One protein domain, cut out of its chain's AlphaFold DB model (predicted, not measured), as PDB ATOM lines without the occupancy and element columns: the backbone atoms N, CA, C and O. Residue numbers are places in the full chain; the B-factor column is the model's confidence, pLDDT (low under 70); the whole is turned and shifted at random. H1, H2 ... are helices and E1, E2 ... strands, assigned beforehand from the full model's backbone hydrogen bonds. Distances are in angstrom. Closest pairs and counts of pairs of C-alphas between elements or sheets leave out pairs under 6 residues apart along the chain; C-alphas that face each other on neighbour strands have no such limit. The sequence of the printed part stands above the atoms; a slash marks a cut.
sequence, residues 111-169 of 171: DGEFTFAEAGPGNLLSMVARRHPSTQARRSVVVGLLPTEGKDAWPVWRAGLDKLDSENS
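This is residues 111 to 169 of the 171 residues of the protein "Acyltransferase domain-containing protein" of Amycolatopsis sp. SID8362 (UniProt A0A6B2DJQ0). Two short parallel strands, E1 and E2, lie side by side in the middle of a thin, flat domain, with helix H1 packed over one side of the pair and the longest helix, H3, running along E2 on the other side. H1 and H3 both run back against the direction of the strands, and the small helix H2 sits away from the mean of the C-alphas, past the end where the strands begin. The printed part has 59 residues, with three named helices and two named strands in the order E1, H1, H2, E2, H3, and its class is mixed, helices and strands. The whole is compact, with a radius of gyration of the C-alphas of 11.9 A, and spans 38 by 26 by 12 A, only just flat.

Start at Asp 111 and go on to E1, residues 116 to 121, whose parallel neighbour is E2, residues 142 to 146, at 24 degrees between their directions. The C-alphas of Phe 116 and Val 142 face each other at 4.6 A, and you will find N 118 and O 143 within hydrogen-bond range at 2.8 A, and N 145 and O 118 at 3.0 A. Between these strands come H1, residues 124 to 130, and H2, residues 133 to 137; E1, H1, H2 and E2 form a strand-helix-strand unit, two parallel neighbour strands with helices between, and its crossover is right-handed. H1 comes closest to E1 at the C-alphas of Ser 126 and Glu 118, 6.2 A apart, and to E2 at those of Ser 126 and Val 142, 6.1 A apart. H1 and H2 are close but not clearly touching, with the C-alphas of Ala 129 and Thr 135 closest at 6.7 A. Last comes H3, residues 154 to 167, closest to E2 at the C-alphas of Trp 157 and Leu 145, 4.9 A apart. E1 and H3 are near each other, with 6 pairs of C-alphas within 10 A, while H1 and H3 are apart. Every O i to N i+4 pair is within hydrogen-bond range in H1 and H2, and 9 of 10 are in H3.

Find C-alpha 116 at (147.745, 234.042, 208.453); from there E1 runs 14.8 A to C-alpha 121. H1 covers 10.2 A and H2 6.0 A from first to last C-alpha. E2 begins at C-alpha 142, at (148.706, 235.589, 212.679), and covers 13.0 A. H3 runs 20.5 A from C-alpha 154 to C-alpha 167 at (142.047, 229.052, 218.093).

The two C-alphas farthest apart are those of Asp 111 and Gly 150, 38.9 A. The printed part has no cut and no long link; the link from E2 to H3, 7 residues, is short and the others are tight. Mean pLDDT of the printed part is 85.6, and residues 168 to 169 are under 70.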
ATOM      1  N   ASP A 111     133.868 238.654 204.468       80.94
ATOM      2  CA  ASP A 111     133.224 237.572 205.207       80.94
ATOM      3  C   ASP A 111     134.126 236.360 205.484       80.94
ATOM      4  O   ASP A 111     133.730 235.465 206.224       80.94
ATOM      5  N   GLY A 112     135.335 236.315 204.922       80.81
ATOM      6  CA  GLY A 112     136.243 235.193 205.141       80.81
ATOM      7  C   GLY A 112     136.894 235.224 206.524       80.81
ATOM      8  O   GLY A 112     137.499 236.226 206.911       80.81
ATOM      9  N   GLU A 113     136.837 234.105 207.244       84.81
ATOM     10  CA  GLU A 113     137.653 233.866 208.435       84.81
ATOM     11  C   GLU A 113     139.048 233.410 207.998       84.81
ATOM     12  O   GLU A 113     139.228 232.338 207.421       84.81
ATOM     13  N   PHE A 114     140.048 234.263 208.224       88.44
ATOM     14  CA  PHE A 114     141.422 233.995 207.802       88.44
ATOM     15  C   PHE A 114     142.348 233.826 208.993       88.44
ATOM     16  O   PHE A 114     142.375 234.663 209.898       88.44
ATOM     17  N   THR A 115     143.199 232.813 208.888       91.31
ATOM     18  CA  THR A 115     144.407 232.663 209.688       91.31
ATOM     19  C   THR A 115     145.621 232.843 208.787       91.31
ATOM     20  O   THR A 115     145.736 232.220 207.734       91.31
ATOM     21  N   PHE A 116     146.532 233.721 209.192       92.50
ATOM     22  CA  PHE A 116     147.745 234.042 208.453       92.50
ATOM     23  C   PHE A 116     148.936 233.300 209.042       92.50
ATOM     24  O   PHE A 116     149.284 233.495 210.207       92.50
ATOM     25  N   ALA A 117     149.608 232.518 208.209       92.44
ATOM     26  CA  ALA A 117     150.865 231.882 208.555       92.44
ATOM     27  C   ALA A 117     151.974 232.377 207.617       92.44
ATOM     28  O   ALA A 117     151.900 232.202 206.401       92.44
ATOM     29  N   GLU A 118     152.997 233.025 208.172       92.50
ATOM     30  CA  GLU A 118     154.175 233.453 207.418       92.50
ATOM     31  C   GLU A 118     155.157 232.286 207.304       92.50
ATOM     32  O   GLU A 118     155.812 231.894 208.273       92.50
ATOM     33  N   ALA A 119     155.236 231.733 206.095       89.25
ATOM     34  CA  ALA A 119     156.185 230.700 205.721       89.25
ATOM     35  C   ALA A 119     157.466 231.351 205.177       89.25
ATOM     36  O   ALA A 119     157.606 231.593 203.980       89.25
ATOM     37  N   GLY A 120     158.388 231.678 206.076       86.69
ATOM     38  CA  GLY A 120     159.672 232.285 205.741       86.69
ATOM     39  C   GLY A 120     160.416 232.728 206.998       86.69
ATOM     40  O   GLY A 120     159.792 232.853 208.053       86.69
ATOM     41  N   PRO A 121     161.741 232.935 206.921       84.62
ATOM     42  CA  PRO A 121     162.527 233.312 208.084       84.62
ATOM     43  C   PRO A 121     162.130 234.698 208.607       84.62
ATOM     44  O   PRO A 121     162.128 235.688 207.875       84.62
ATOM     45  N   GLY A 122     161.862 234.781 209.908       84.38
ATOM     46  CA  GLY A 122     161.482 236.021 210.577       84.38
ATOM     47  C   GLY A 122     159.967 236.202 210.674       84.38
ATOM     48  O   GLY A 122     159.209 235.243 210.758       84.38
ATOM     49  N   ASN A 123     159.528 237.455 210.787       86.06
ATOM     50  CA  ASN A 123     158.127 237.779 211.074       86.06
ATOM     51  C   ASN A 123     157.674 239.118 210.466       86.06
ATOM     52  O   ASN A 123     156.790 239.792 211.011       86.06
ATOM     53  N   LEU A 124     158.332 239.565 209.392       87.94
ATOM     54  CA  LEU A 124     158.119 240.906 208.854       87.94
ATOM     55  C   LEU A 124     156.692 241.064 208.329       87.94
ATOM     56  O   LEU A 124     156.019 242.034 208.687       87.94
ATOM     57  N   LEU A 125     156.220 240.114 207.521       89.81
ATOM     58  CA  LEU A 125     154.880 240.186 206.942       89.81
ATOM     59  C   LEU A 125     153.810 239.958 208.006       89.81
ATOM     60  O   LEU A 125     152.787 240.635 207.991       89.81
ATOM     61  N   SER A 126     154.078 239.104 208.992       91.06
ATOM     62  CA  SER A 126     153.215 238.900 210.154       91.06
ATOM     63  C   SER A 126     153.010 240.196 210.930       91.06
ATOM     64  O   SER A 126     151.882 240.527 211.295       91.06
ATOM     65  N   MET A 127     154.077 240.963 211.182       90.38
ATOM     66  CA  MET A 127     153.969 242.251 211.876       90.38
ATOM     67  C   MET A 127     153.113 243.256 211.100       90.38
ATOM     68  O   MET A 127     152.340 243.996 211.711       90.38
ATOM     69  N   VAL A 128     153.240 243.279 209.773       91.25
ATOM     70  CA  VAL A 128     152.447 244.153 208.901       91.25
ATOM     71  C   VAL A 128     150.984 243.702 208.869       91.25
ATOM     72  O   VAL A 128     150.090 244.512 209.113       91.25
ATOM     73  N   ALA A 129     150.731 242.408 208.660       92.19
ATOM     74  CA  ALA A 129     149.392 241.828 208.596       92.19
ATOM     75  C   ALA A 129     148.606 242.023 209.901       92.19
ATOM     76  O   ALA A 129     147.430 242.377 209.847       92.19
ATOM     77  N   ARG A 130     149.248 241.888 211.075       92.00
ATOM     78  CA  ARG A 130     148.623 242.141 212.395       92.00
ATOM     79  C   ARG A 130     148.058 243.552 212.551       92.00
ATOM     80  O   ARG A 130     147.135 243.755 213.334       92.00
ATOM     81  N   ARG A 131     148.643 244.535 211.864       91.94
ATOM     82  CA  ARG A 131     148.219 245.943 211.918       91.94
ATOM     83  C   ARG A 131     147.167 246.279 210.866       91.94
ATOM     84  O   ARG A 131     146.691 247.408 210.835       91.94
ATOM     85  N   HIS A 132     146.831 245.337 209.989       93.19
ATOM     86  CA  HIS A 132     145.845 245.567 208.949       93.19
ATOM     87  C   HIS A 132     144.431 245.643 209.553       93.19
ATOM     88  O   HIS A 132     144.057 244.728 210.292       93.19
ATOM     89  N   PRO A 133     143.618 246.674 209.235       91.62
ATOM     90  CA  PRO A 133     142.284 246.839 209.814       91.62
ATOM     91  C   PRO A 133     141.395 245.610 209.631       91.62
ATOM     92  O   PRO A 133     140.697 245.207 210.551       91.62
ATOM     93  N   SER A 134     141.470 244.967 208.465       88.44
ATOM     94  CA  SER A 134     140.682 243.767 208.174       88.44
ATOM     95  C   SER A 134     141.114 242.547 209.004       88.44
ATOM     96  O   SER A 134     140.281 241.725 209.358       88.44
ATOM     97  N   THR A 135     142.402 242.432 209.343       89.12
ATOM     98  CA  THR A 135     142.921 241.384 210.239       89.12
ATOM     99  C   THR A 135     142.450 241.637 211.669       89.12
ATOM    100  O   THR A 135     142.031 240.714 212.359       89.12
ATOM    101  N   GLN A 136     142.474 242.899 212.110       88.75
ATOM    102  CA  GLN A 136     142.039 243.293 213.451       88.75
ATOM    103  C   GLN A 136     140.528 243.139 213.640       88.75
ATOM    104  O   GLN A 136     140.096 242.565 214.636       88.75
ATOM    105  N   ALA A 137     139.731 243.604 212.675       86.88
ATOM    106  CA  ALA A 137     138.272 243.525 212.720       86.88
ATOM    107  C   ALA A 137     137.774 242.075 212.822       86.88
ATOM    108  O   ALA A 137     136.807 241.809 213.526       86.88
ATOM    109  N   ARG A 138     138.477 241.142 212.169       85.38
ATOM    110  CA  ARG A 138     138.168 239.704 212.183       85.38
ATOM    111  C   ARG A 138     138.799 238.934 213.330       85.38
ATOM    112  O   ARG A 138     138.546 237.747 213.460       85.38
ATOM    113  N   ARG A 139     139.659 239.583 214.122       85.62
ATOM    114  CA  ARG A 139     140.500 238.916 215.128       85.62
ATOM    115  C   ARG A 139     141.297 237.747 214.533       85.62
ATOM    116  O   ARG A 139     141.536 236.750 215.198       85.62
ATOM    117  N   SER A 140     141.731 237.895 213.281       89.06
ATOM    118  CA  SER A 140     142.481 236.870 212.563       89.06
ATOM    119  C   SER A 140     143.750 236.478 213.314       89.06
ATOM    120  O   SER A 140     144.554 237.330 213.720       89.06
ATOM    121  N   VAL A 141     143.982 235.173 213.415       90.62
ATOM    122  CA  VAL A 141     145.228 234.627 213.945       90.62
ATOM    123  C   VAL A 141     146.349 234.929 212.958       90.62
ATOM    124  O   VAL A 141     146.211 234.756 211.752       90.62
ATOM    125  N   VAL A 142     147.485 235.399 213.472       91.88
ATOM    126  CA  VAL A 142     148.706 235.589 212.679       91.88
ATOM    127  C   VAL A 142     149.847 234.877 213.394       91.88
ATOM    128  O   VAL A 142     150.039 235.104 214.600       91.88
ATOM    129  N   VAL A 143     150.606 234.053 212.677       90.88
ATOM    130  CA  VAL A 143     151.760 233.286 213.174       90.88
ATOM    131  C   VAL A 143     152.926 233.354 212.189       90.88
ATOM    132  O   VAL A 143     152.722 233.364 210.982       90.88
ATOM    133  N   GLY A 144     154.151 233.411 212.713       90.25
ATOM    134  CA  GLY A 144     155.366 233.198 211.924       90.25
ATOM    135  C   GLY A 144     155.866 231.785 212.176       90.25
ATOM    136  O   GLY A 144     155.855 231.345 213.324       90.25
ATOM    137  N   LEU A 145     156.260 231.077 211.120       87.31
ATOM    138  CA  LEU A 145     156.580 229.652 211.210       87.31
ATOM    139  C   LEU A 145     158.078 229.364 211.345       87.31
ATOM    140  O   LEU A 145     158.448 228.273 211.769       87.31
ATOM    141  N   LEU A 146     158.944 230.323 211.007       87.25
ATOM    142  CA  LEU A 146     160.396 230.146 211.039       87.25
ATOM    143  C   LEU A 146     161.083 231.338 211.724       87.25
ATOM    144  O   LEU A 146     160.655 232.485 211.569       87.25
ATOM    145  N   PRO A 147     162.168 231.112 212.483       83.12
ATOM    146  CA  PRO A 147     162.934 232.193 213.081       83.12
ATOM    147  C   PRO A 147     163.719 232.971 212.020       83.12
ATOM    148  O   PRO A 147     163.863 232.550 210.874       83.12
ATOM    149  N   THR A 148     164.295 234.102 212.422       81.12
ATOM    150  CA  THR A 148     165.401 234.714 211.669       81.12
ATOM    151  C   THR A 148     166.559 233.714 211.534       81.12
ATOM    152  O   THR A 148     166.763 232.904 212.440       81.12
ATOM    153  N   GLU A 149     167.308 233.787 210.431       78.06
ATOM    154  CA  GLU A 149     168.434 232.891 210.124       78.06
ATOM    155  C   GLU A 149     169.385 232.648 211.310       78.06
ATOM    156  O   GLU A 149     169.657 233.542 212.116       78.06
ATOM    157  N   GLY A 150     169.908 231.419 211.392       73.75
ATOM    158  CA  GLY A 150     170.897 231.011 212.396       73.75
ATOM    159  C   GLY A 150     170.324 230.580 213.751       73.75
ATOM    160  O   GLY A 150     171.088 230.399 214.696       73.75
ATOM    161  N   LYS A 151     169.002 230.414 213.873       77.81
ATOM    162  CA  LYS A 151     168.331 229.932 215.093       77.81
ATOM    163  C   LYS A 151     167.631 228.595 214.857       77.81
ATOM    164  O   LYS A 151     167.220 228.307 213.735       77.81
ATOM    165  N   ASP A 152     167.455 227.815 215.924       84.38
ATOM    166  CA  ASP A 152     166.665 226.580 215.883       84.38
ATOM    167  C   ASP A 152     165.210 226.890 215.499       84.38
ATOM    168  O   ASP A 152     164.538 227.711 216.133       84.38
ATOM    169  N   ALA A 153     164.744 226.253 214.427       86.75
ATOM    170  CA  ALA A 153     163.413 226.459 213.882       86.75
ATOM    171  C   ALA A 153     162.331 225.722 214.673       86.75
ATOM    172  O   ALA A 153     161.182 226.163 214.681       86.75
ATOM    173  N   TRP A 154     162.682 224.632 215.359       88.19
ATOM    174  CA  TRP A 154     161.700 223.750 215.978       88.19
ATOM    175  C   TRP A 154     160.847 224.424 217.067       88.19
ATOM    176  O   TRP A 154     159.624 224.263 217.028       88.19
ATOM    177  N   PRO A 155     161.405 225.234 217.989       88.25
ATOM    178  CA  PRO A 155     160.601 225.933 218.990       88.25
ATOM    179  C   PRO A 155     159.622 226.945 218.381       88.25
ATOM    180  O   PRO A 155     158.496 227.069 218.856       88.25
ATOM    181  N   VAL A 156     160.034 227.657 217.324       84.44
ATOM    182  CA  VAL A 156     159.179 228.647 216.643       84.44
ATOM    183  C   VAL A 156     158.062 227.956 215.880       84.44
ATOM    184  O   VAL A 156     156.907 228.357 215.994       84.44
ATOM    185  N   TRP A 157     158.402 226.889 215.158       86.31
ATOM    186  CA  TRP A 157     157.434 226.066 214.453       86.31
ATOM    187  C   TRP A 157     156.376 225.505 215.409       86.31
ATOM    188  O   TRP A 157     155.184 225.692 215.182       86.31
ATOM    189  N   ARG A 158     156.808 224.889 216.520       88.38
ATOM    190  CA  ARG A 158     155.904 224.325 217.532       88.38
ATOM    191  C   ARG A 158     154.985 225.387 218.136       88.38
ATOM    192  O   ARG A 158     153.779 225.201 218.124       88.38
ATOM    193  N   ALA A 159     155.530 226.526 218.565       86.38
ATOM    194  CA  ALA A 159     154.722 227.623 219.102       86.38
ATOM    195  C   ALA A 159     153.729 228.193 218.068       86.38
ATOM    196  O   ALA A 159     152.648 228.660 218.430       86.38
ATOM    197  N   GLY A 160     154.096 228.172 216.783       85.44
ATOM    198  CA  GLY A 160     153.202 228.514 215.682       85.44
ATOM    199  C   GLY A 160     152.017 227.556 215.590       85.44
ATOM    200  O   GLY A 160     150.885 228.023 215.522       85.44
ATOM    201  N   LEU A 161     152.270 226.244 215.639       86.44
ATOM    202  CA  LEU A 161     151.230 225.210 215.619       86.44
ATOM    203  C   LEU A 161     150.319 225.277 216.848       86.44
ATOM    204  O   LEU A 161     149.106 225.340 216.680       86.44
ATOM    205  N   ASP A 162     150.884 225.379 218.053       87.75
ATOM    206  CA  ASP A 162     150.105 225.443 219.299       87.75
ATOM    207  C   ASP A 162     149.085 226.596 219.266       87.75
ATOM    208  O   ASP A 162     147.953 226.471 219.731       87.75
ATOM    209  N   LYS A 163     149.473 227.726 218.662       83.50
ATOM    210  CA  LYS A 163     148.603 228.892 218.498       83.50
ATOM    211  C   LYS A 163     147.522 228.706 217.430       83.50
ATOM    212  O   LYS A 163     146.457 229.309 217.540       83.50
ATOM    213  N   LEU A 164     147.792 227.925 216.384       83.50
ATOM    214  CA  LEU A 164     146.774 227.558 215.396       83.50
ATOM    215  C   LEU A 164     145.739 226.610 216.017       83.50
ATOM    216  O   LEU A 164     144.545 226.770 215.775       83.50
ATOM    217  N   ASP A 165     146.188 225.677 216.853       81.31
ATOM    218  CA  ASP A 165     145.329 224.682 217.500       81.31
ATOM    219  C   ASP A 165     144.459 225.287 218.613       81.31
ATOM    220  O   ASP A 165     143.285 224.933 218.748       81.31
ATOM    221  N   SER A 166     144.987 226.250 219.382       77.56
ATOM    222  CA  SER A 166     144.225 226.916 220.450       77.56
ATOM    223  C   SER A 166     143.027 227.723 219.944       77.56
ATOM    224  O   SER A 166     142.072 227.921 220.682       77.56
ATOM    225  N   GLU A 167     143.082 228.199 218.700       70.00
ATOM    226  CA  GLU A 167     142.047 229.052 218.093       70.00
ATOM    227  C   GLU A 167     141.028 228.236 217.282       70.00
ATOM    228  O   GLU A 167     139.899 228.669 217.090       70.00
ATOM    229  N   ASN A 168     141.400 227.020 216.859       60.53
ATOM    230  CA  ASN A 168     140.500 226.062 216.206       60.53
ATOM    231  C   ASN A 168     139.792 225.124 217.200       60.53
ATOM    232  O   ASN A 168     139.020 224.256 216.786       60.53
ATOM    233  N   SER A 169     140.061 225.258 218.502       49.16
ATOM    234  CA  SER A 169     139.374 224.481 219.533       49.16
ATOM    235  C   SER A 169     137.966 225.049 219.752       49.16
ATOM    236  O   SER A 169     137.848 226.214 220.130       49.16
TER     237      SER A 169